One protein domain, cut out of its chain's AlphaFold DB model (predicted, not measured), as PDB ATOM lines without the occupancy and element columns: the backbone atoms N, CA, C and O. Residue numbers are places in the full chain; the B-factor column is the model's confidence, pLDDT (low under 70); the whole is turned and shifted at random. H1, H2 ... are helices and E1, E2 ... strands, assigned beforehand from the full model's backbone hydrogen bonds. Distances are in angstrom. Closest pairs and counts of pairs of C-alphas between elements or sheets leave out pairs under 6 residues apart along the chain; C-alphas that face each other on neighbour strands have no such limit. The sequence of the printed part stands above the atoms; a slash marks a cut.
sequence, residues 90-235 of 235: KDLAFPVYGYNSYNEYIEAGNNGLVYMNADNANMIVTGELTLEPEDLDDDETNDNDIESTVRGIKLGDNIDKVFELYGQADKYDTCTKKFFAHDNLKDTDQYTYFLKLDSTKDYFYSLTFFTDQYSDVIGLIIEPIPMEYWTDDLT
ATOM      1  N   LYS A  90      -4.327 -54.198 -27.469       84.50
ATOM      2  CA  LYS A  90      -4.418 -52.859 -26.876       84.50
ATOM      3  C   LYS A  90      -4.092 -51.767 -27.887       84.50
ATOM      4  O   LYS A  90      -4.724 -50.721 -27.873       84.50
ATOM      5  N   ASP A  91      -3.167 -52.043 -28.805       85.00
ATOM      6  CA  ASP A  91      -2.799 -51.104 -29.866       85.00
ATOM      7  C   ASP A  91      -3.965 -50.870 -30.846       85.00
ATOM      8  O   ASP A  91      -3.983 -49.870 -31.558       85.00
ATOM      9  N   LEU A  92      -4.947 -51.779 -30.876       84.81
ATOM     10  CA  LEU A  92      -6.134 -51.731 -31.734       84.81
ATOM     11  C   LEU A  92      -7.430 -51.421 -30.956       84.81
ATOM     12  O   LEU A  92      -8.530 -51.512 -31.509       84.81
ATOM     13  N   ALA A  93      -7.315 -51.062 -29.674       84.44
ATOM     14  CA  ALA A  93      -8.433 -50.806 -28.769       84.44
ATOM     15  C   ALA A  93      -8.945 -49.358 -28.865       84.44
ATOM     16  O   ALA A  93      -9.023 -48.650 -27.866       84.44
ATOM     17  N   PHE A  94      -9.283 -48.916 -30.076       78.94
ATOM     18  CA  PHE A  94      -9.886 -47.607 -30.331       78.94
ATOM     19  C   PHE A  94     -11.230 -47.771 -31.057       78.94
ATOM     20  O   PHE A  94     -11.371 -48.692 -31.874       78.94
ATOM     21  N   PRO A  95     -12.226 -46.918 -30.766       78.19
ATOM     22  CA  PRO A  95     -13.555 -47.050 -31.340       78.19
ATOM     23  C   PRO A  95     -13.540 -46.753 -32.842       78.19
ATOM     24  O   PRO A  95     -12.930 -45.786 -33.293       78.19
ATOM     25  N   VAL A  96     -14.231 -47.581 -33.628       77.69
ATOM     26  CA  VAL A  96     -14.312 -47.440 -35.091       77.69
ATOM     27  C   VAL A  96     -15.708 -47.784 -35.580       77.69
ATOM     28  O   VAL A  96     -16.223 -48.844 -35.246       77.69
ATOM     29  N   TYR A  97     -16.318 -46.918 -36.395       77.38
ATOM     30  CA  TYR A  97     -17.600 -47.163 -37.079       77.38
ATOM     31  C   TYR A  97     -18.710 -47.756 -36.176       77.38
ATOM     32  O   TYR A  97     -19.470 -48.630 -36.596       77.38
ATOM     33  N   GLY A  98     -18.796 -47.294 -34.921       77.88
ATOM     34  CA  GLY A  98     -19.788 -47.751 -33.935       77.88
ATOM     35  C   GLY A  98     -19.412 -49.015 -33.147       77.88
ATOM     36  O   GLY A  98     -20.225 -49.490 -32.358       77.88
ATOM     37  N   TYR A  99     -18.204 -49.545 -33.337       80.62
ATOM     38  CA  TYR A  99     -17.613 -50.630 -32.546       80.62
ATOM     39  C   TYR A  99     -16.669 -50.057 -31.487       80.62
ATOM     40  O   TYR A  99     -16.050 -49.017 -31.715       80.62
ATOM     41  N   ASN A 100     -16.519 -50.740 -30.348       82.94
ATOM     42  CA  ASN A 100     -15.678 -50.247 -29.246       82.94
ATOM     43  C   ASN A 100     -14.179 -50.434 -29.520       82.94
ATOM     44  O   ASN A 100     -13.347 -49.801 -28.877       82.94
ATOM     45  N   SER A 101     -13.825 -51.323 -30.451       84.50
ATOM     46  CA  SER A 101     -12.449 -51.538 -30.899       84.50
ATOM     47  C   SER A 101     -12.399 -51.907 -32.380       84.50
ATOM     48  O   SER A 101     -13.354 -52.468 -32.927       84.50
ATOM     49  N   TYR A 102     -11.248 -51.690 -33.020       83.69
ATOM     50  CA  TYR A 102     -11.018 -52.167 -34.381       83.69
ATOM     51  C   TYR A 102     -11.049 -53.704 -34.473       83.69
ATOM     52  O   TYR A 102     -11.542 -54.260 -35.452       83.69
ATOM     53  N   ASN A 103     -10.605 -54.417 -33.433       83.12
ATOM     54  CA  ASN A 103     -10.703 -55.881 -33.393       83.12
ATOM     55  C   ASN A 103     -12.156 -56.366 -33.421       83.12
ATOM     56  O   ASN A 103     -12.471 -57.286 -34.173       83.12
ATOM     57  N   GLU A 104     -13.045 -55.722 -32.664       87.00
ATOM     58  CA  GLU A 104     -14.478 -56.029 -32.675       87.00
ATOM     59  C   GLU A 104     -15.084 -55.812 -34.075       87.00
ATOM     60  O   GLU A 104     -15.841 -56.656 -34.560       87.00
ATOM     61  N   TYR A 105     -14.686 -54.734 -34.765       85.44
ATOM     62  CA  TYR A 105     -15.083 -54.469 -36.152       85.44
ATOM     63  C   TYR A 105     -14.679 -55.619 -37.094       85.44
ATOM     64  O   TYR A 105     -15.505 -56.071 -37.891       85.44
ATOM     65  N   ILE A 106     -13.458 -56.148 -36.975       84.25
ATOM     66  CA  ILE A 106     -12.987 -57.275 -37.799       84.25
ATOM     67  C   ILE A 106     -13.667 -58.595 -37.425       84.25
ATOM     68  O   ILE A 106     -14.083 -59.352 -38.304       84.25
ATOM     69  N   GLU A 107     -13.828 -58.886 -36.135       84.69
ATOM     70  CA  GLU A 107     -14.471 -60.116 -35.650       84.69
ATOM     71  C   GLU A 107     -15.958 -60.196 -36.022       84.69
ATOM     72  O   GLU A 107     -16.490 -61.291 -36.220       84.69
ATOM     73  N   ALA A 108     -16.613 -59.049 -36.221       85.88
ATOM     74  CA  ALA A 108     -17.953 -58.960 -36.797       85.88
ATOM     75  C   ALA A 108     -18.011 -59.327 -38.299       85.88
ATOM     76  O   ALA A 108     -19.098 -59.395 -38.879       85.88
ATOM     77  N   GLY A 109     -16.866 -59.612 -38.927       82.19
ATOM     78  CA  GLY A 109     -16.745 -60.019 -40.325       82.19
ATOM     79  C   GLY A 109     -16.574 -58.857 -41.300       82.19
ATOM     80  O   GLY A 109     -16.692 -59.072 -42.509       82.19
ATOM     81  N   ASN A 110     -16.307 -57.646 -40.806       82.12
ATOM     82  CA  ASN A 110     -15.982 -56.517 -41.666       82.12
ATOM     83  C   ASN A 110     -14.521 -56.607 -42.119       82.12
ATOM     84  O   ASN A 110     -13.635 -57.007 -41.371       82.12
ATOM     85  N   ASN A 111     -14.271 -56.228 -43.365       71.69
ATOM     86  CA  ASN A 111     -12.952 -56.271 -43.993       71.69
ATOM     87  C   ASN A 111     -12.647 -54.985 -44.775       71.69
ATOM     88  O   ASN A 111     -11.804 -54.994 -45.670       71.69
ATOM     89  N   GLY A 112     -13.383 -53.912 -44.473       69.88
ATOM     90  CA  GLY A 112     -13.183 -52.601 -45.075       69.88
ATOM     91  C   GLY A 112     -11.902 -51.939 -44.577       69.88
ATOM     92  O   GLY A 112     -11.418 -52.225 -43.478       69.88
ATOM     93  N   LEU A 113     -11.370 -51.047 -45.409       73.88
ATOM     94  CA  LEU A 113     -10.297 -50.139 -45.032       73.88
ATOM     95  C   LEU A 113     -10.835 -49.150 -44.001       73.88
ATOM     96  O   LEU A 113     -11.926 -48.610 -44.174       73.88
ATOM     97  N   VAL A 114     -10.066 -48.915 -42.942       77.50
ATOM     98  CA  VAL A 114     -10.337 -47.808 -42.024       77.50
ATOM     99  C   VAL A 114      -9.425 -46.662 -42.412       77.50
ATOM    100  O   VAL A 114      -8.199 -46.808 -42.366       77.50
ATOM    101  N   TYR A 115     -10.039 -45.550 -42.799       75.88
ATOM    102  CA  TYR A 115      -9.361 -44.294 -43.087       75.88
ATOM    103  C   TYR A 115      -9.506 -43.371 -41.882       75.88
ATOM    104  O   TYR A 115     -10.614 -43.140 -41.398       75.88
ATOM    105  N   MET A 116      -8.373 -42.884 -41.390       77.81
ATOM    106  CA  MET A 116      -8.310 -41.850 -40.367       77.81
ATOM    107  C   MET A 116      -7.418 -40.729 -40.891       77.81
ATOM    108  O   MET A 116      -6.232 -40.965 -41.146       77.81
ATOM    109  N   ASN A 117      -7.963 -39.531 -41.083       72.50
ATOM    110  CA  ASN A 117      -7.251 -38.443 -41.751       72.50
ATOM    111  C   ASN A 117      -7.504 -37.063 -41.158       72.50
ATOM    112  O   ASN A 117      -8.454 -36.836 -40.421       72.50
ATOM    113  N   ALA A 118      -6.591 -36.144 -41.484       68.69
ATOM    114  CA  ALA A 118      -6.795 -34.720 -41.290       68.69
ATOM    115  C   ALA A 118      -7.660 -34.165 -42.433       68.69
ATOM    116  O   ALA A 118      -7.210 -34.132 -43.581       68.69
ATOM    117  N   ASP A 119      -8.847 -33.648 -42.125       64.38
ATOM    118  CA  ASP A 119      -9.696 -32.990 -43.133       64.38
ATOM    119  C   ASP A 119      -9.210 -31.569 -43.448       64.38
ATOM    120  O   ASP A 119      -9.468 -31.007 -44.515       64.38
ATOM    121  N   ASN A 120      -8.485 -30.962 -42.507       63.47
ATOM    122  CA  ASN A 120      -7.881 -29.644 -42.647       63.47
ATOM    123  C   ASN A 120      -6.658 -29.486 -41.730       63.47
ATOM    124  O   ASN A 120      -6.436 -30.262 -40.800       63.47
ATOM    125  N   ALA A 121      -5.872 -28.432 -41.965       62.97
ATOM    126  CA  ALA A 121      -4.628 -28.201 -41.229       62.97
ATOM    127  C   ALA A 121      -4.830 -27.908 -39.727       62.97
ATOM    128  O   ALA A 121      -3.889 -28.070 -38.953       62.97
ATOM    129  N   ASN A 122      -6.023 -27.488 -39.286       65.56
ATOM    130  CA  ASN A 122      -6.266 -27.245 -37.861       65.56
ATOM    131  C   ASN A 122      -6.377 -28.555 -37.070       65.56
ATOM    132  O   ASN A 122      -5.989 -28.566 -35.906       65.56
ATOM    133  N   MET A 123      -6.823 -29.651 -37.691       64.81
ATOM    134  CA  MET A 123      -6.902 -30.966 -37.037       64.81
ATOM    135  C   MET A 123      -5.526 -31.554 -36.713       64.81
ATOM    136  O   MET A 123      -5.364 -32.279 -35.744       64.81
ATOM    137  N   ILE A 124      -4.494 -31.174 -37.470       57.66
ATOM    138  CA  ILE A 124      -3.096 -31.502 -37.153       57.66
ATOM    139  C   ILE A 124      -2.664 -30.817 -35.846       57.66
ATOM    140  O   ILE A 124      -1.884 -31.364 -35.076       57.66
ATOM    141  N   VAL A 125      -3.186 -29.618 -35.576       56.59
ATOM    142  CA  VAL A 125      -2.881 -28.862 -34.355       56.59
ATOM    143  C   VAL A 125      -3.658 -29.404 -33.152       56.59
ATOM    144  O   VAL A 125      -3.137 -29.354 -32.037       56.59
ATOM    145  N   THR A 126      -4.879 -29.913 -33.353       57.75
ATOM    146  CA  THR A 126      -5.669 -30.550 -32.282       57.75
ATOM    147  C   THR A 126      -5.270 -32.009 -32.047       57.75
ATOM    148  O   THR A 126      -5.370 -32.495 -30.922       57.75
ATOM    149  N   GLY A 127      -4.728 -32.681 -33.066       54.75
ATOM    150  CA  GLY A 127      -4.309 -34.083 -33.028       54.75
ATOM    151  C   GLY A 127      -5.461 -35.088 -33.167       54.75
ATOM    152  O   GLY A 127      -5.214 -36.286 -33.031       54.75
ATOM    153  N   GLU A 128      -6.684 -34.616 -33.422       60.69
ATOM    154  CA  GLU A 128      -7.916 -35.414 -33.520       60.69
ATOM    155  C   GLU A 128      -8.095 -35.981 -34.929       60.69
ATOM    156  O   GLU A 128      -7.972 -35.243 -35.906       60.69
ATOM    157  N   LEU A 129      -8.403 -37.277 -35.051       59.81
ATOM    158  CA  LEU A 129      -8.702 -37.900 -36.347       59.81
ATOM    159  C   LEU A 129     -10.208 -38.004 -36.552       59.81
ATOM    160  O   LEU A 129     -10.914 -38.439 -35.641       59.81
ATOM    161  N   THR A 130     -10.669 -37.724 -37.768       62.16
ATOM    162  CA  THR A 130     -12.021 -38.068 -38.210       62.16
ATOM    163  C   THR A 130     -12.002 -39.414 -38.928       62.16
ATOM    164  O   THR A 130     -11.058 -39.766 -39.643       62.16
ATOM    165  N   LEU A 131     -13.047 -40.207 -38.697       64.44
ATOM    166  CA  LEU A 131     -13.326 -41.392 -39.497       64.44
ATOM    167  C   LEU A 131     -14.140 -40.976 -40.714       64.44
ATOM    168  O   LEU A 131     -15.296 -40.583 -40.560       64.44
ATOM    169  N   GLU A 132     -13.596 -41.166 -41.910       61.41
ATOM    170  CA  GLU A 132     -14.392 -41.100 -43.133       61.41
ATOM    171  C   GLU A 132     -15.023 -42.478 -43.410       61.41
ATOM    172  O   GLU A 132     -14.313 -43.478 -43.572       61.41
ATOM    173  N   PRO A 133     -16.359 -42.604 -43.439       55.41
ATOM    174  CA  PRO A 133     -17.024 -43.765 -44.013       55.41
ATOM    175  C   PRO A 133     -17.020 -43.644 -45.544       55.41
ATOM    176  O   PRO A 133     -17.371 -42.594 -46.070       55.41
ATOM    177  N   GLU A 134     -16.733 -44.731 -46.271       52.88
ATOM    178  CA  GLU A 134     -16.786 -44.733 -47.751       52.88
ATOM    179  C   GLU A 134     -18.179 -44.365 -48.328       52.88
ATOM    180  O   GLU A 134     -18.258 -43.998 -49.498       52.88
ATOM    181  N   ASP A 135     -19.263 -44.444 -47.536       46.97
ATOM    182  CA  ASP A 135     -20.656 -44.429 -48.023       46.97
ATOM    183  C   ASP A 135     -21.673 -43.610 -47.178       46.97
ATOM    184  O   ASP A 135     -22.882 -43.788 -47.362       46.97
ATOM    185  N   LEU A 136     -21.263 -42.737 -46.243       46.88
ATOM    186  CA  LEU A 136     -22.236 -41.839 -45.585       46.88
ATOM    187  C   LEU A 136     -22.395 -40.548 -46.396       46.88
ATOM    188  O   LEU A 136     -21.412 -39.950 -46.824       46.88
ATOM    189  N   ASP A 137     -23.649 -40.154 -46.640       44.28
ATOM    190  CA  ASP A 137     -23.984 -38.876 -47.269       44.28
ATOM    191  C   ASP A 137     -23.258 -37.730 -46.532       44.28
ATOM    192  O   ASP A 137     -23.257 -37.680 -45.303       44.28
ATOM    193  N   ASP A 138     -22.682 -36.816 -47.319       50.56
ATOM    194  CA  ASP A 138     -21.797 -35.663 -47.012       50.56
ATOM    195  C   ASP A 138     -22.332 -34.645 -45.959       50.56
ATOM    196  O   ASP A 138     -21.837 -33.526 -45.860       50.56
ATOM    197  N   ASP A 139     -23.393 -34.980 -45.213       47.06
ATOM    198  CA  ASP A 139     -24.142 -34.102 -44.292       47.06
ATOM    199  C   ASP A 139     -24.222 -34.640 -42.845       47.06
ATOM    200  O   ASP A 139     -24.727 -33.957 -41.957       47.06
ATOM    201  N   GLU A 140     -23.701 -35.839 -42.559       48.47
ATOM    202  CA  GLU A 140     -23.416 -36.271 -41.182       48.47
ATOM    203  C   GLU A 140     -21.901 -36.284 -40.969       48.47
ATOM    204  O   GLU A 140     -21.238 -37.311 -41.107       48.47
ATOM    205  N   THR A 141     -21.345 -35.120 -40.615       44.16
ATOM    206  CA  THR A 141     -20.055 -35.052 -39.918       44.16
ATOM    207  C   THR A 141     -20.152 -35.970 -38.709       44.16
ATOM    208  O   THR A 141     -20.899 -35.698 -37.766       44.16
ATOM    209  N   ASN A 142     -19.464 -37.102 -38.768       48.84
ATOM    210  CA  ASN A 142     -19.373 -37.986 -37.630       48.84
ATOM    211  C   ASN A 142     -18.417 -37.310 -36.641       48.84
ATOM    212  O   ASN A 142     -17.210 -37.354 -36.854       48.84
ATOM    213  N   ASP A 143     -18.966 -36.679 -35.594       47.94
ATOM    214  CA  ASP A 143     -18.272 -36.127 -34.407       47.94
ATOM    215  C   ASP A 143     -17.554 -37.234 -33.590       47.94
ATOM    216  O   ASP A 143     -17.458 -37.192 -32.364       47.94
ATOM    217  N   ASN A 144     -17.080 -38.289 -34.249       53.94
ATOM    218  CA  ASN A 144     -16.236 -39.296 -33.638       53.94
ATOM    219  C   ASN A 144     -14.789 -38.835 -33.775       53.94
ATOM    220  O   ASN A 144     -14.014 -39.422 -34.531       53.94
ATOM    221  N   ASP A 145     -14.454 -37.780 -33.035       57.38
ATOM    222  CA  ASP A 145     -13.076 -37.393 -32.781       57.38
ATOM    223  C   ASP A 145     -12.381 -38.580 -32.103       57.38
ATOM    224  O   ASP A 145     -12.729 -38.988 -30.991       57.38
ATOM    225  N   ILE A 146     -11.422 -39.194 -32.793       59.09
ATOM    226  CA  ILE A 146     -10.593 -40.239 -32.195       59.09
ATOM    227  C   ILE A 146      -9.352 -39.560 -31.619       59.09
ATOM    228  O   ILE A 146      -8.523 -39.029 -32.356       59.09
ATOM    229  N   GLU A 147      -9.204 -39.605 -30.293       52.53
ATOM    230  CA  GLU A 147      -8.104 -38.946 -29.567       52.53
ATOM    231  C   GLU A 147      -6.718 -39.590 -29.796       52.53
ATOM    232  O   GLU A 147      -5.692 -39.029 -29.388       52.53
ATOM    233  N   SER A 148      -6.648 -40.769 -30.429       56.38
ATOM    234  CA  SER A 148      -5.386 -41.474 -30.669       56.38
ATOM    235  C   SER A 148      -5.493 -42.586 -31.715       56.38
ATOM    236  O   SER A 148      -6.353 -43.460 -31.614       56.38
ATOM    237  N   THR A 149      -4.537 -42.644 -32.650       64.25
ATOM    238  CA  THR A 149      -4.311 -43.850 -33.464       64.25
ATOM    239  C   THR A 149      -3.557 -44.939 -32.678       64.25
ATOM    240  O   THR A 149      -3.200 -44.774 -31.507       64.25
ATOM    241  N   VAL A 150      -3.287 -46.060 -33.357       74.31
ATOM    242  CA  VAL A 150      -2.456 -47.188 -32.914       74.31
ATOM    243  C   VAL A 150      -1.158 -46.714 -32.239       74.31
ATOM    244  O   VAL A 150      -0.318 -46.063 -32.866       74.31
ATOM    245  N   ARG A 151      -0.970 -47.105 -30.970       83.19
ATOM    246  CA  ARG A 151       0.179 -46.745 -30.107       83.19
ATOM    247  C   ARG A 151       0.368 -45.246 -29.858       83.19
ATOM    248  O   ARG A 151       1.499 -44.762 -29.837       83.19
ATOM    249  N   GLY A 152      -0.707 -44.487 -29.660       81.12
ATOM    250  CA  GLY A 152      -0.560 -43.096 -29.210       81.12
ATOM    251  C   GLY A 152      -0.085 -42.125 -30.296       81.12
ATOM    252  O   GLY A 152       0.282 -40.994 -29.971       81.12
ATOM    253  N   ILE A 153      -0.026 -42.559 -31.561       86.25
ATOM    254  CA  ILE A 153       0.323 -41.678 -32.678       86.25
ATOM    255  C   ILE A 153      -0.875 -40.767 -32.975       86.25
ATOM    256  O   ILE A 153      -2.025 -41.212 -33.008       86.25
ATOM    257  N   LYS A 154      -0.612 -39.484 -33.185       85.44
ATOM    258  CA  LYS A 154      -1.613 -38.456 -33.479       85.44
ATOM    259  C   LYS A 154      -1.315 -37.790 -34.815       85.44
ATOM    260  O   LYS A 154      -0.193 -37.864 -35.319       85.44
ATOM    261  N   LEU A 155      -2.312 -37.113 -35.381       84.06
ATOM    262  CA  LEU A 155      -2.047 -36.188 -36.482       84.06
ATOM    263  C   LEU A 155      -1.086 -35.096 -36.006       84.06
ATOM    264  O   LEU A 155      -1.155 -34.659 -34.859       84.06
ATOM    265  N   GLY A 156      -0.163 -34.696 -36.874       85.81
ATOM    266  CA  GLY A 156       0.885 -33.731 -36.547       85.81
ATOM    267  C   GLY A 156       2.081 -34.294 -35.791       85.81
ATOM    268  O   GLY A 156       3.084 -33.593 -35.671       85.81
ATOM    269  N   ASP A 157       2.039 -35.548 -35.325       90.38
ATOM    270  CA  ASP A 157       3.265 -36.206 -34.881       90.38
ATOM    271  C   ASP A 157       4.238 -36.316 -36.060       90.38
ATOM    272  O   ASP A 157       3.852 -36.661 -37.178       90.38
ATOM    273  N   ASN A 158       5.523 -36.077 -35.810       93.62
ATOM    274  CA  ASN A 158       6.537 -36.285 -36.833       93.62
ATOM    275  C   ASN A 158       6.746 -37.785 -37.098       93.62
ATOM    276  O   ASN A 158       6.720 -38.602 -36.169       93.62
ATOM    277  N   ILE A 159       7.032 -38.151 -38.348       94.19
ATOM    278  CA  ILE A 159       7.298 -39.542 -38.744       94.19
ATOM    279  C   ILE A 159       8.412 -40.218 -37.931       94.19
ATOM    280  O   ILE A 159       8.366 -41.430 -37.719       94.19
ATOM    281  N   ASP A 160       9.370 -39.459 -37.397       95.06
ATOM    282  CA  ASP A 160      10.422 -39.992 -36.529       95.06
ATOM    283  C   ASP A 160       9.859 -40.723 -35.300       95.06
ATOM    284  O   ASP A 160      10.406 -41.750 -34.890       95.06
ATOM    285  N   LYS A 161       8.723 -40.268 -34.753       92.75
ATOM    286  CA  LYS A 161       8.030 -40.940 -33.641       92.75
ATOM    287  C   LYS A 161       7.474 -42.301 -34.067       92.75
ATOM    288  O   LYS A 161       7.572 -43.277 -33.325       92.75
ATOM    289  N   VAL A 162       6.953 -42.401 -35.291       92.06
ATOM    290  CA  VAL A 162       6.516 -43.681 -35.871       92.06
ATOM    291  C   VAL A 162       7.718 -44.618 -36.020       92.06
ATOM    292  O   VAL A 162       7.651 -45.776 -35.607       92.06
ATOM    293  N   PHE A 163       8.856 -44.122 -36.515       93.38
ATOM    294  CA  PHE A 163      10.077 -44.928 -36.617       93.38
ATOM    295  C   PHE A 163      10.635 -45.362 -35.263       93.38
ATOM    296  O   PHE A 163      11.254 -46.426 -35.152       93.38
ATOM    297  N   GLU A 164      10.441 -44.560 -34.222       91.12
ATOM    298  CA  GLU A 164      10.815 -44.937 -32.869       91.12
ATOM    299  C   GLU A 164       9.997 -46.132 -32.374       91.12
ATOM    300  O   GLU A 164      10.587 -47.066 -31.833       91.12
ATOM    301  N   LEU A 165       8.685 -46.155 -32.619       88.94
ATOM    302  CA  LEU A 165       7.790 -47.216 -32.145       88.94
ATOM    303  C   LEU A 165       7.859 -48.496 -32.984       88.94
ATOM    304  O   LEU A 165       7.865 -49.600 -32.431       88.94
ATOM    305  N   TYR A 166       7.902 -48.356 -34.309       87.94
ATOM    306  CA  TYR A 166       7.759 -49.472 -35.248       87.94
ATOM    307  C   TYR A 166       9.075 -49.879 -35.925       87.94
ATOM    308  O   TYR A 166       9.164 -50.964 -36.498       87.94
ATOM    309  N   GLY A 167      10.124 -49.059 -35.833       90.31
ATOM    310  CA  GLY A 167      11.329 -49.222 -36.643       90.31
ATOM    311  C   GLY A 167      11.149 -48.658 -38.054       90.31
ATOM    312  O   GLY A 167      10.268 -47.847 -38.306       90.31
ATOM    313  N   GLN A 168      12.019 -49.052 -38.983       91.12
ATOM    314  CA  GLN A 168      11.890 -48.631 -40.383       91.12
ATOM    315  C   GLN A 168      10.729 -49.360 -41.062       91.12
ATOM    316  O   GLN A 168      10.504 -50.539 -40.793       91.12
ATOM    317  N   ALA A 169      10.028 -48.662 -41.956       93.06
ATOM    318  CA  ALA A 169       8.894 -49.218 -42.682       93.06
ATOM    319  C   ALA A 169       9.299 -50.391 -43.589       93.06
ATOM    320  O   ALA A 169      10.359 -50.373 -44.219       93.06
ATOM    321  N   ASP A 170       8.418 -51.388 -43.704       90.62
ATOM    322  CA  ASP A 170       8.600 -52.520 -44.620       90.62
ATOM    323  C   ASP A 170       8.514 -52.074 -46.083       90.62
ATOM    324  O   ASP A 170       9.153 -52.648 -46.971       90.62
ATOM    325  N   LYS A 171       7.705 -51.040 -46.343       92.06
ATOM    326  CA  LYS A 171       7.620 -50.365 -47.635       92.06
ATOM    327  C   LYS A 171       7.580 -48.856 -47.452       92.06
ATOM    328  O   LYS A 171       6.943 -48.339 -46.540       92.06
ATOM    329  N   TYR A 172       8.227 -48.186 -48.392       92.81
ATOM    330  CA  TYR A 172       8.220 -46.743 -48.546       92.81
ATOM    331  C   TYR A 172       7.842 -46.413 -49.987       92.81
ATOM    332  O   TYR A 172       8.393 -47.009 -50.920       92.81
ATOM    333  N   ASP A 173       6.911 -45.484 -50.163       89.94
ATOM    334  CA  ASP A 173       6.557 -44.924 -51.463       89.94
ATOM    335  C   ASP A 173       6.405 -43.407 -51.345       89.94
ATOM    336  O   ASP A 173       5.999 -42.886 -50.307       89.94
ATOM    337  N   THR A 174       6.707 -42.702 -52.427       85.12
ATOM    338  CA  THR A 174       6.423 -41.273 -52.541       85.12
ATOM    339  C   THR A 174       5.152 -41.124 -53.343       85.12
ATOM    340  O   THR A 174       5.118 -41.434 -54.539       85.12
ATOM    341  N   CYS A 175       4.101 -40.632 -52.711       69.00
ATOM    342  CA  CYS A 175       2.845 -40.392 -53.386       69.00
ATOM    343  C   CYS A 175       2.541 -38.910 -53.366       69.00
ATOM    344  O   CYS A 175       2.746 -38.245 -52.370       69.00
ATOM    345  N   THR A 176       2.059 -38.397 -54.492       62.00
ATOM    346  CA  THR A 176       1.377 -37.096 -54.549       62.00
ATOM    347  C   THR A 176      -0.094 -37.335 -54.887       62.00
ATOM    348  O   THR A 176      -0.688 -36.651 -55.733       62.00
ATOM    349  N   LYS A 177      -0.664 -38.421 -54.353       57.72
ATOM    350  CA  LYS A 177      -2.067 -38.748 -54.574       57.72
ATOM    351  C   LYS A 177      -2.858 -37.915 -53.591       57.72
ATOM    352  O   LYS A 177      -2.836 -38.177 -52.410       57.72
ATOM    353  N   LYS A 178      -3.664 -36.998 -54.112       61.78
ATOM    354  CA  LYS A 178      -4.532 -36.096 -53.345       61.78
ATOM    355  C   LYS A 178      -5.661 -36.794 -52.554       61.78
ATOM    356  O   LYS A 178      -6.798 -36.355 -52.646       61.78
ATOM    357  N   PHE A 179      -5.376 -37.880 -51.843       61.66
ATOM    358  CA  PHE A 179      -6.250 -38.456 -50.837       61.66
ATOM    359  C   PHE A 179      -6.430 -37.461 -49.693       61.66
ATOM    360  O   PHE A 179      -7.553 -37.246 -49.280       61.66
ATOM    361  N   PHE A 180      -5.349 -36.783 -49.285       63.59
ATOM    362  CA  PHE A 180      -5.344 -35.900 -48.110       63.59
ATOM    363  C   PHE A 180      -4.831 -34.482 -48.421       63.59
ATOM    364  O   PHE A 180      -4.335 -33.770 -47.551       63.59
ATOM    365  N   ALA A 181      -4.879 -34.060 -49.691       61.97
ATOM    366  CA  ALA A 181      -4.331 -32.769 -50.109       61.97
ATOM    367  C   ALA A 181      -5.322 -31.618 -49.859       61.97
ATOM    368  O   ALA A 181      -5.948 -31.112 -50.798       61.97
ATOM    369  N   HIS A 182      -5.426 -31.189 -48.602       65.06
ATOM    370  CA  HIS A 182      -6.233 -30.048 -48.156       65.06
ATOM    371  C   HIS A 182      -5.321 -28.886 -47.706       65.06
ATOM    372  O   HIS A 182      -4.157 -29.087 -47.374       65.06
ATOM    373  N   ASP A 183      -5.796 -27.636 -47.778       68.56
ATOM    374  CA  ASP A 183      -5.115 -26.434 -47.246       68.56
ATOM    375  C   ASP A 183      -3.619 -26.234 -47.596       68.56
ATOM    376  O   ASP A 183      -2.844 -25.665 -46.831       68.56
ATOM    377  N   ASN A 184      -3.215 -26.604 -48.817       71.50
ATOM    378  CA  ASN A 184      -1.828 -26.566 -49.327       71.50
ATOM    379  C   ASN A 184      -0.872 -27.609 -48.729       71.50
ATOM    380  O   ASN A 184       0.318 -27.592 -49.067       71.50
ATOM    381  N   LEU A 185      -1.370 -28.528 -47.911       71.25
ATOM    382  CA  LEU A 185      -0.659 -29.748 -47.567       71.25
ATOM    383  C   LEU A 185      -0.761 -30.724 -48.733       71.25
ATOM    384  O   LEU A 185      -1.749 -30.765 -49.475       71.25
ATOM    385  N   LYS A 186       0.318 -31.458 -48.956       74.06
ATOM    386  CA  LYS A 186       0.358 -32.541 -49.929       74.06
ATOM    387  C   LYS A 186       0.825 -33.760 -49.186       74.06
ATOM    388  O   LYS A 186       1.854 -33.679 -48.529       74.06
ATOM    389  N   ASP A 187       0.123 -34.868 -49.356       75.38
ATOM    390  CA  ASP A 187       0.746 -36.155 -49.114       75.38
ATOM    391  C   ASP A 187       2.030 -36.213 -49.953       75.38
ATOM    392  O   ASP A 187       2.063 -35.800 -51.120       75.38
ATOM    393  N   THR A 188       3.117 -36.608 -49.312       82.50
ATOM    394  CA  THR A 188       4.424 -36.707 -49.964       82.50
ATOM    395  C   THR A 188       4.972 -38.111 -49.852       82.50
ATOM    396  O   THR A 188       5.430 -38.667 -50.853       82.50
ATOM    397  N   ASP A 189       4.837 -38.705 -48.672       90.94
ATOM    398  CA  ASP A 189       5.393 -40.005 -48.357       90.94
ATOM    399  C   ASP A 189       4.339 -40.933 -47.748       90.94
ATOM    400  O   ASP A 189       3.409 -40.506 -47.057       90.94
ATOM    401  N   GLN A 190       4.515 -42.226 -48.013       92.31
ATOM    402  CA  GLN A 190       3.747 -43.325 -47.444       92.31
ATOM    403  C   GLN A 190       4.697 -44.338 -46.816       92.31
ATOM    404  O   GLN A 190       5.621 -44.831 -47.470       92.31
ATOM    405  N   TYR A 191       4.430 -44.684 -45.561       93.88
ATOM    406  CA  TYR A 191       5.214 -45.634 -44.779       93.88
ATOM    407  C   TYR A 191       4.313 -46.786 -44.348       93.88
ATOM    408  O   TYR A 191       3.446 -46.606 -43.491       93.88
ATOM    409  N   THR A 192       4.504 -47.961 -44.950       93.25
ATOM    410  CA  THR A 192       3.671 -49.144 -44.690       93.25
ATOM    411  C   THR A 192       4.413 -50.173 -43.846       93.25
ATOM    412  O   THR A 192       5.540 -50.562 -44.167       93.25
ATOM    413  N   TYR A 193       3.729 -50.666 -42.817       92.31
ATOM    414  CA  TYR A 193       4.175 -51.721 -41.910       92.31
ATOM    415  C   TYR A 193       3.225 -52.917 -41.999       92.31
ATOM    416  O   TYR A 193       2.008 -52.733 -41.944       92.31
ATOM    417  N   PHE A 194       3.763 -54.133 -42.099       90.00
ATOM    418  CA  PHE A 194       2.993 -55.378 -42.064       90.00
ATOM    419  C   PHE A 194       3.187 -56.065 -40.715       90.00
ATOM    420  O   PHE A 194       4.192 -56.729 -40.460       90.00
ATOM    421  N   LEU A 195       2.201 -55.918 -39.837       89.19
ATOM    422  CA  LEU A 195       2.283 -56.356 -38.449       89.19
ATOM    423  C   LEU A 195       1.358 -57.548 -38.200       89.19
ATOM    424  O   LEU A 195       0.231 -57.601 -38.688       89.19
ATOM    425  N   LYS A 196       1.826 -58.521 -37.418       85.81
ATOM    426  CA  LYS A 196       1.015 -59.655 -36.957       85.81
ATOM    427  C   LYS A 196       0.816 -59.528 -35.454       85.81
ATOM    428  O   LYS A 196       1.796 -59.347 -34.739       85.81
ATOM    429  N   LEU A 197      -0.429 -59.654 -35.001       84.25
ATOM    430  CA  LEU A 197      -0.770 -59.566 -33.581       84.25
ATOM    431  C   LEU A 197      -0.223 -60.769 -32.800       84.25
ATOM    432  O   LEU A 197       0.573 -60.629 -31.879       84.25
ATOM    433  N   ASP A 198      -0.570 -61.979 -33.233       82.75
ATOM    434  CA  ASP A 198       0.022 -63.213 -32.724       82.75
ATOM    435  C   ASP A 198      -0.035 -64.327 -33.775       82.75
ATOM    436  O   ASP A 198      -0.681 -64.189 -34.813       82.75
ATOM    437  N   SER A 199       0.624 -65.460 -33.510       79.50
ATOM    438  CA  SER A 199       0.683 -66.608 -34.426       79.50
ATOM    439  C   SER A 199      -0.664 -67.276 -34.725       79.50
ATOM    440  O   SER A 199      -0.729 -68.064 -35.666       79.50
ATOM    441  N   THR A 200      -1.700 -67.016 -33.926       83.50
ATOM    442  CA  THR A 200      -3.037 -67.610 -34.058       83.50
ATOM    443  C   THR A 200      -3.901 -66.894 -35.090       83.50
ATOM    444  O   THR A 200      -4.771 -67.534 -35.677       83.50
ATOM    445  N   LYS A 201      -3.636 -65.609 -35.363       81.44
ATOM    446  CA  LYS A 201      -4.324 -64.862 -36.421       81.44
ATOM    447  C   LYS A 201      -3.841 -65.304 -37.810       81.44
ATOM    448  O   LYS A 201      -2.646 -65.534 -38.040       81.44
ATOM    449  N   ASP A 202      -4.782 -65.404 -38.741       83.88
ATOM    450  CA  ASP A 202      -4.590 -65.775 -40.147       83.88
ATOM    451  C   ASP A 202      -4.556 -64.559 -41.089       83.88
ATOM    452  O   ASP A 202      -4.617 -64.708 -42.307       83.88
ATOM    453  N   TYR A 203      -4.395 -63.360 -40.536       82.25
ATOM    454  CA  TYR A 203      -4.209 -62.105 -41.258       82.25
ATOM    455  C   TYR A 203      -3.032 -61.303 -40.683       82.25
ATOM    456  O   TYR A 203      -2.619 -61.493 -39.535       82.25
ATOM    457  N   PHE A 204      -2.477 -60.419 -41.509       86.81
ATOM    458  CA  PHE A 204      -1.616 -59.312 -41.091       86.81
ATOM    459  C   PHE A 204      -2.437 -58.026 -41.049       86.81
ATOM    460  O   PHE A 204      -3.425 -57.902 -41.764       86.81
ATOM    461  N   TYR A 205      -1.994 -57.050 -40.272       88.00
ATOM    462  CA  TYR A 205      -2.451 -55.674 -40.389       88.00
ATOM    463  C   TYR A 205      -1.431 -54.880 -41.197       88.00
ATOM    464  O   TYR A 205      -0.243 -54.875 -40.874       88.00
ATOM    465  N   SER A 206      -1.898 -54.226 -42.253       89.38
ATOM    466  CA  SER A 206      -1.156 -53.189 -42.958       89.38
ATOM    467  C   SER A 206      -1.513 -51.850 -42.333       89.38
ATOM    468  O   SER A 206      -2.667 -51.430 -42.393       89.38
ATOM    469  N   LEU A 207      -0.526 -51.203 -41.717       91.19
ATOM    470  CA  LEU A 207      -0.632 -49.832 -41.225       91.19
ATOM    471  C   LEU A 207       0.147 -48.944 -42.178       91.19
ATOM    472  O   LEU A 207       1.359 -49.110 -42.310       91.19
ATOM    473  N   THR A 208      -0.537 -48.019 -42.845       91.25
ATOM    474  CA  THR A 208       0.103 -47.057 -43.748       91.25
ATOM    475  C   THR A 208      -0.062 -45.650 -43.212       91.25
ATOM    476  O   THR A 208      -1.171 -45.120 -43.203       91.25
ATOM    477  N   PHE A 209       1.051 -45.051 -42.796       91.38
ATOM    478  CA  PHE A 209       1.113 -43.653 -42.387       91.38
ATOM    479  C   PHE A 209       1.405 -42.769 -43.594       91.38
ATOM    480  O   PHE A 209       2.289 -43.078 -44.397       91.38
ATOM    481  N   PHE A 210       0.679 -41.664 -43.686       89.56
ATOM    482  CA  PHE A 210       0.849 -40.635 -44.704       89.56
ATOM    483  C   PHE A 210       1.449 -39.402 -44.058       89.56
ATOM    484  O   PHE A 210       0.989 -38.998 -42.987       89.56
ATOM    485  N   THR A 211       2.431 -38.790 -44.715       90.25
ATOM    486  CA  THR A 211       3.034 -37.552 -44.216       90.25
ATOM    487  C   THR A 211       2.972 -36.426 -45.225       90.25
ATOM    488  O   THR A 211       3.005 -36.642 -46.444       90.25
ATOM    489  N   ASP A 212       2.923 -35.207 -44.707       88.62
ATOM    490  CA  ASP A 212       3.032 -34.010 -45.522       88.62
ATOM    491  C   ASP A 212       4.489 -33.653 -45.867       88.62
ATOM    492  O   ASP A 212       5.437 -34.353 -45.502       88.62
ATOM    493  N   GLN A 213       4.677 -32.537 -46.575       86.81
ATOM    494  CA  GLN A 213       5.999 -32.030 -46.951       86.81
ATOM    495  C   GLN A 213       6.913 -31.627 -45.775       86.81
ATOM    496  O   GLN A 213       8.081 -31.308 -46.012       86.81
ATOM    497  N   TYR A 214       6.392 -31.574 -44.548       89.88
ATOM    498  CA  TYR A 214       7.134 -31.300 -43.317       89.88
ATOM    499  C   TYR A 214       7.407 -32.578 -42.512       89.88
ATOM    500  O   TYR A 214       8.035 -32.511 -41.457       89.88
ATOM    501  N   SER A 215       7.030 -33.737 -43.065       92.19
ATOM    502  CA  SER A 215       7.136 -35.056 -42.438       92.19
ATOM    503  C   SER A 215       6.217 -35.233 -41.228       92.19
ATOM    504  O   SER A 215       6.463 -36.105 -40.391       92.19
ATOM    505  N   ASP A 216       5.142 -34.449 -41.165       90.88
ATOM    506  CA  ASP A 216       4.108 -34.571 -40.147       90.88
ATOM    507  C   ASP A 216       3.069 -35.600 -40.601       90.88
ATOM    508  O   ASP A 216       2.684 -35.634 -41.773       90.88
ATOM    509  N   VAL A 217       2.625 -36.469 -39.692       90.06
ATOM    510  CA  VAL A 217       1.593 -37.474 -39.962       90.06
ATOM    511  C   VAL A 217       0.264 -36.766 -40.225       90.06
ATOM    512  O   VAL A 217      -0.240 -36.031 -39.380       90.06
ATOM    513  N   ILE A 218      -0.322 -37.023 -41.392       86.44
ATOM    514  CA  ILE A 218      -1.594 -36.432 -41.836       86.44
ATOM    515  C   ILE A 218      -2.700 -37.467 -42.060       86.44
ATOM    516  O   ILE A 218      -3.847 -37.104 -42.320       86.44
ATOM    517  N   GLY A 219      -2.373 -38.754 -41.954       85.31
ATOM    518  CA  GLY A 219      -3.359 -39.820 -42.026       85.31
ATOM    519  C   GLY A 219      -2.780 -41.203 -41.757       85.31
ATOM    520  O   GLY A 219      -1.568 -41.428 -41.842       85.31
ATOM    521  N   LEU A 220      -3.678 -42.135 -41.451       87.19
ATOM    522  CA  LEU A 220      -3.414 -43.547 -41.226       87.19
ATOM    523  C   LEU A 220      -4.490 -44.383 -41.924       87.19
ATOM    524  O   LEU A 220      -5.685 -44.170 -41.731       87.19
ATOM    525  N   ILE A 221      -4.049 -45.375 -42.694       86.88
ATOM    526  CA  ILE A 221      -4.912 -46.441 -43.205       86.88
ATOM    527  C   ILE A 221      -4.575 -47.737 -42.481       86.88
ATOM    528  O   ILE A 221      -3.399 -48.107 -42.395       86.88
ATOM    529  N   ILE A 222      -5.609 -48.441 -42.019       87.31
ATOM    530  CA  ILE A 222      -5.486 -49.784 -41.447       87.31
ATOM    531  C   ILE A 222      -6.272 -50.774 -42.304       87.31
ATOM    532  O   ILE A 222      -7.480 -50.631 -42.503       87.31
ATOM    533  N   GLU A 223      -5.572 -51.796 -42.790       86.00
ATOM    534  CA  GLU A 223      -6.135 -52.867 -43.613       86.00
ATOM    535  C   GLU A 223      -5.809 -54.245 -43.014       86.00
ATOM    536  O   GLU A 223      -4.631 -54.557 -42.805       86.00
ATOM    537  N   PRO A 224      -6.808 -55.112 -42.785       86.19
ATOM    538  CA  PRO A 224      -6.577 -56.507 -42.451       86.19
ATOM    539  C   PRO A 224      -6.337 -57.292 -43.751       86.19
ATOM    540  O   PRO A 224      -7.222 -57.423 -44.595       86.19
ATOM    541  N   ILE A 225      -5.140 -57.847 -43.923       84.31
ATOM    542  CA  ILE A 225      -4.745 -58.607 -45.112       84.31
ATOM    543  C   ILE A 225      -4.724 -60.101 -44.771       84.31
ATOM    544  O   ILE A 225      -3.841 -60.541 -44.026       84.31
ATOM    545  N   PRO A 226      -5.636 -60.914 -45.335       83.25
ATOM    546  CA  PRO A 226      -5.619 -62.358 -45.135       83.25
ATOM    547  C   PRO A 226      -4.310 -62.988 -45.626       83.25
ATOM    548  O   PRO A 226      -3.831 -62.697 -46.725       83.25
ATOM    549  N   MET A 227      -3.740 -63.904 -44.842       77.25
ATOM    550  CA  MET A 227      -2.487 -64.592 -45.182       77.25
ATOM    551  C   MET A 227      -2.609 -65.497 -46.403       77.25
ATOM    552  O   MET A 227      -1.593 -65.789 -47.028       77.25
ATOM    553  N   GLU A 228      -3.824 -65.904 -46.778       75.12
ATOM    554  CA  GLU A 228      -4.072 -66.667 -48.008       75.12
ATOM    555  C   GLU A 228      -3.564 -65.949 -49.272       75.12
ATOM    556  O   GLU A 228      -3.216 -66.608 -50.249       75.12
ATOM    557  N   TYR A 229      -3.441 -64.615 -49.251       64.12
ATOM    558  CA  TYR A 229      -2.868 -63.831 -50.353       64.12
ATOM    559  C   TYR A 229      -1.331 -63.758 -50.336       64.12
ATOM    560  O   TYR A 229      -0.737 -63.201 -51.258       64.12
ATOM    561  N   TRP A 230      -0.687 -64.284 -49.291       61.38
ATOM    562  CA  TRP A 230       0.768 -64.293 -49.085       61.38
ATOM    563  C   TRP A 230       1.371 -65.695 -49.059       61.38
ATOM    564  O   TRP A 230       2.583 -65.851 -49.208       61.38
ATOM    565  N   THR A 231       0.557 -66.729 -48.874       54.78
ATOM    566  CA  THR A 231       0.995 -68.090 -49.142       54.78
ATOM    567  C   THR A 231       1.111 -68.250 -50.649       54.78
ATOM    568  O   THR A 231       0.100 -68.294 -51.348       54.78
ATOM    569  N   ASP A 232       2.349 -68.318 -51.142       49.78
ATOM    570  CA  ASP A 232       2.667 -68.809 -52.479       49.78
ATOM    571  C   ASP A 232       2.130 -70.244 -52.626       49.78
ATOM    572  O   ASP A 232       2.884 -71.215 -52.584       49.78
ATOM    573  N   ASP A 233       0.834 -70.407 -52.883       49.91
ATOM    574  CA  ASP A 233       0.322 -71.569 -53.606       49.91
ATOM    575  C   ASP A 233       0.717 -71.418 -55.091       49.91
ATOM    576  O   ASP A 233      -0.092 -71.458 -56.018       49.91
ATOM    577  N   LEU A 234       2.024 -71.254 -55.323       45.34
ATOM    578  CA  LEU A 234       2.704 -71.619 -56.555       45.34
ATOM    579  C   LEU A 234       2.872 -73.142 -56.525       45.34
ATOM    580  O   LEU A 234       3.964 -73.667 -56.302       45.34
ATOM    581  N   THR A 235       1.753 -73.847 -56.686       44.31
ATOM    582  CA  THR A 235       1.755 -75.286 -56.985       44.31
ATOM    583  C   THR A 235       1.988 -75.545 -58.467       44.31
ATOM    584  O   THR A 235       1.538 -74.729 -59.306       44.31
TER     585      THR A 235
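What this domain is: This is residues 90 to 235 of the 235 residues of an uncharacterized protein of Lachnospiraceae bacterium (UniProt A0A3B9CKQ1). With little regular structure, this is a twisted wall of six antiparallel strands, E2 E1 E6 E5 E4 E3, with H3 over one face; residues 135 to 140 stick out. The 146 printed residues hold H1 E1 H2 E2 H3 E3 E4 E5 E6 in order, 57 residues, class mixed. It is compact, radius of gyration of the C-alphas 15.5 A, spanning 50 by 32 by 27 A.

Where its parts are: H1, residues 102 to 107, begins at C-alpha (-11.018, -52.167, -34.381). E1 is 114 to 117, H2 121 to 126, E2 130 to 132, H3 159 to 166, E3 171 to 174, E4 189 to 195, E5 203 to 211. E6, 217 to 226, 26.4 A long, ends at C-alpha (-5.619, -62.358, -45.135).

How they stand to each other: E3 E4 E5 E6 form a meander, successive antiparallel neighbours; N 206 and O 223 of hairpin E5 and E6 are within hydrogen-bond range, 2.8 A. H3 runs along E5, height over the sheet 9.2 A. H2 only grazes the sheet; H1 is only just not on it, with 4 pairs of C-alphas within 10 A. Every O i to N i+4 pair is within range in H1 and H3, 1 of 2 in H2.

The domain as a whole: The farthest C-alphas, Asn 122 and Thr 235, are 52.3 A apart. The printed part has no cut; links E2 to H3 and E3 to E4 are long. Model pLDDT is under 70 at 112, 118 to 149, 175 to 183 and 229 to 235.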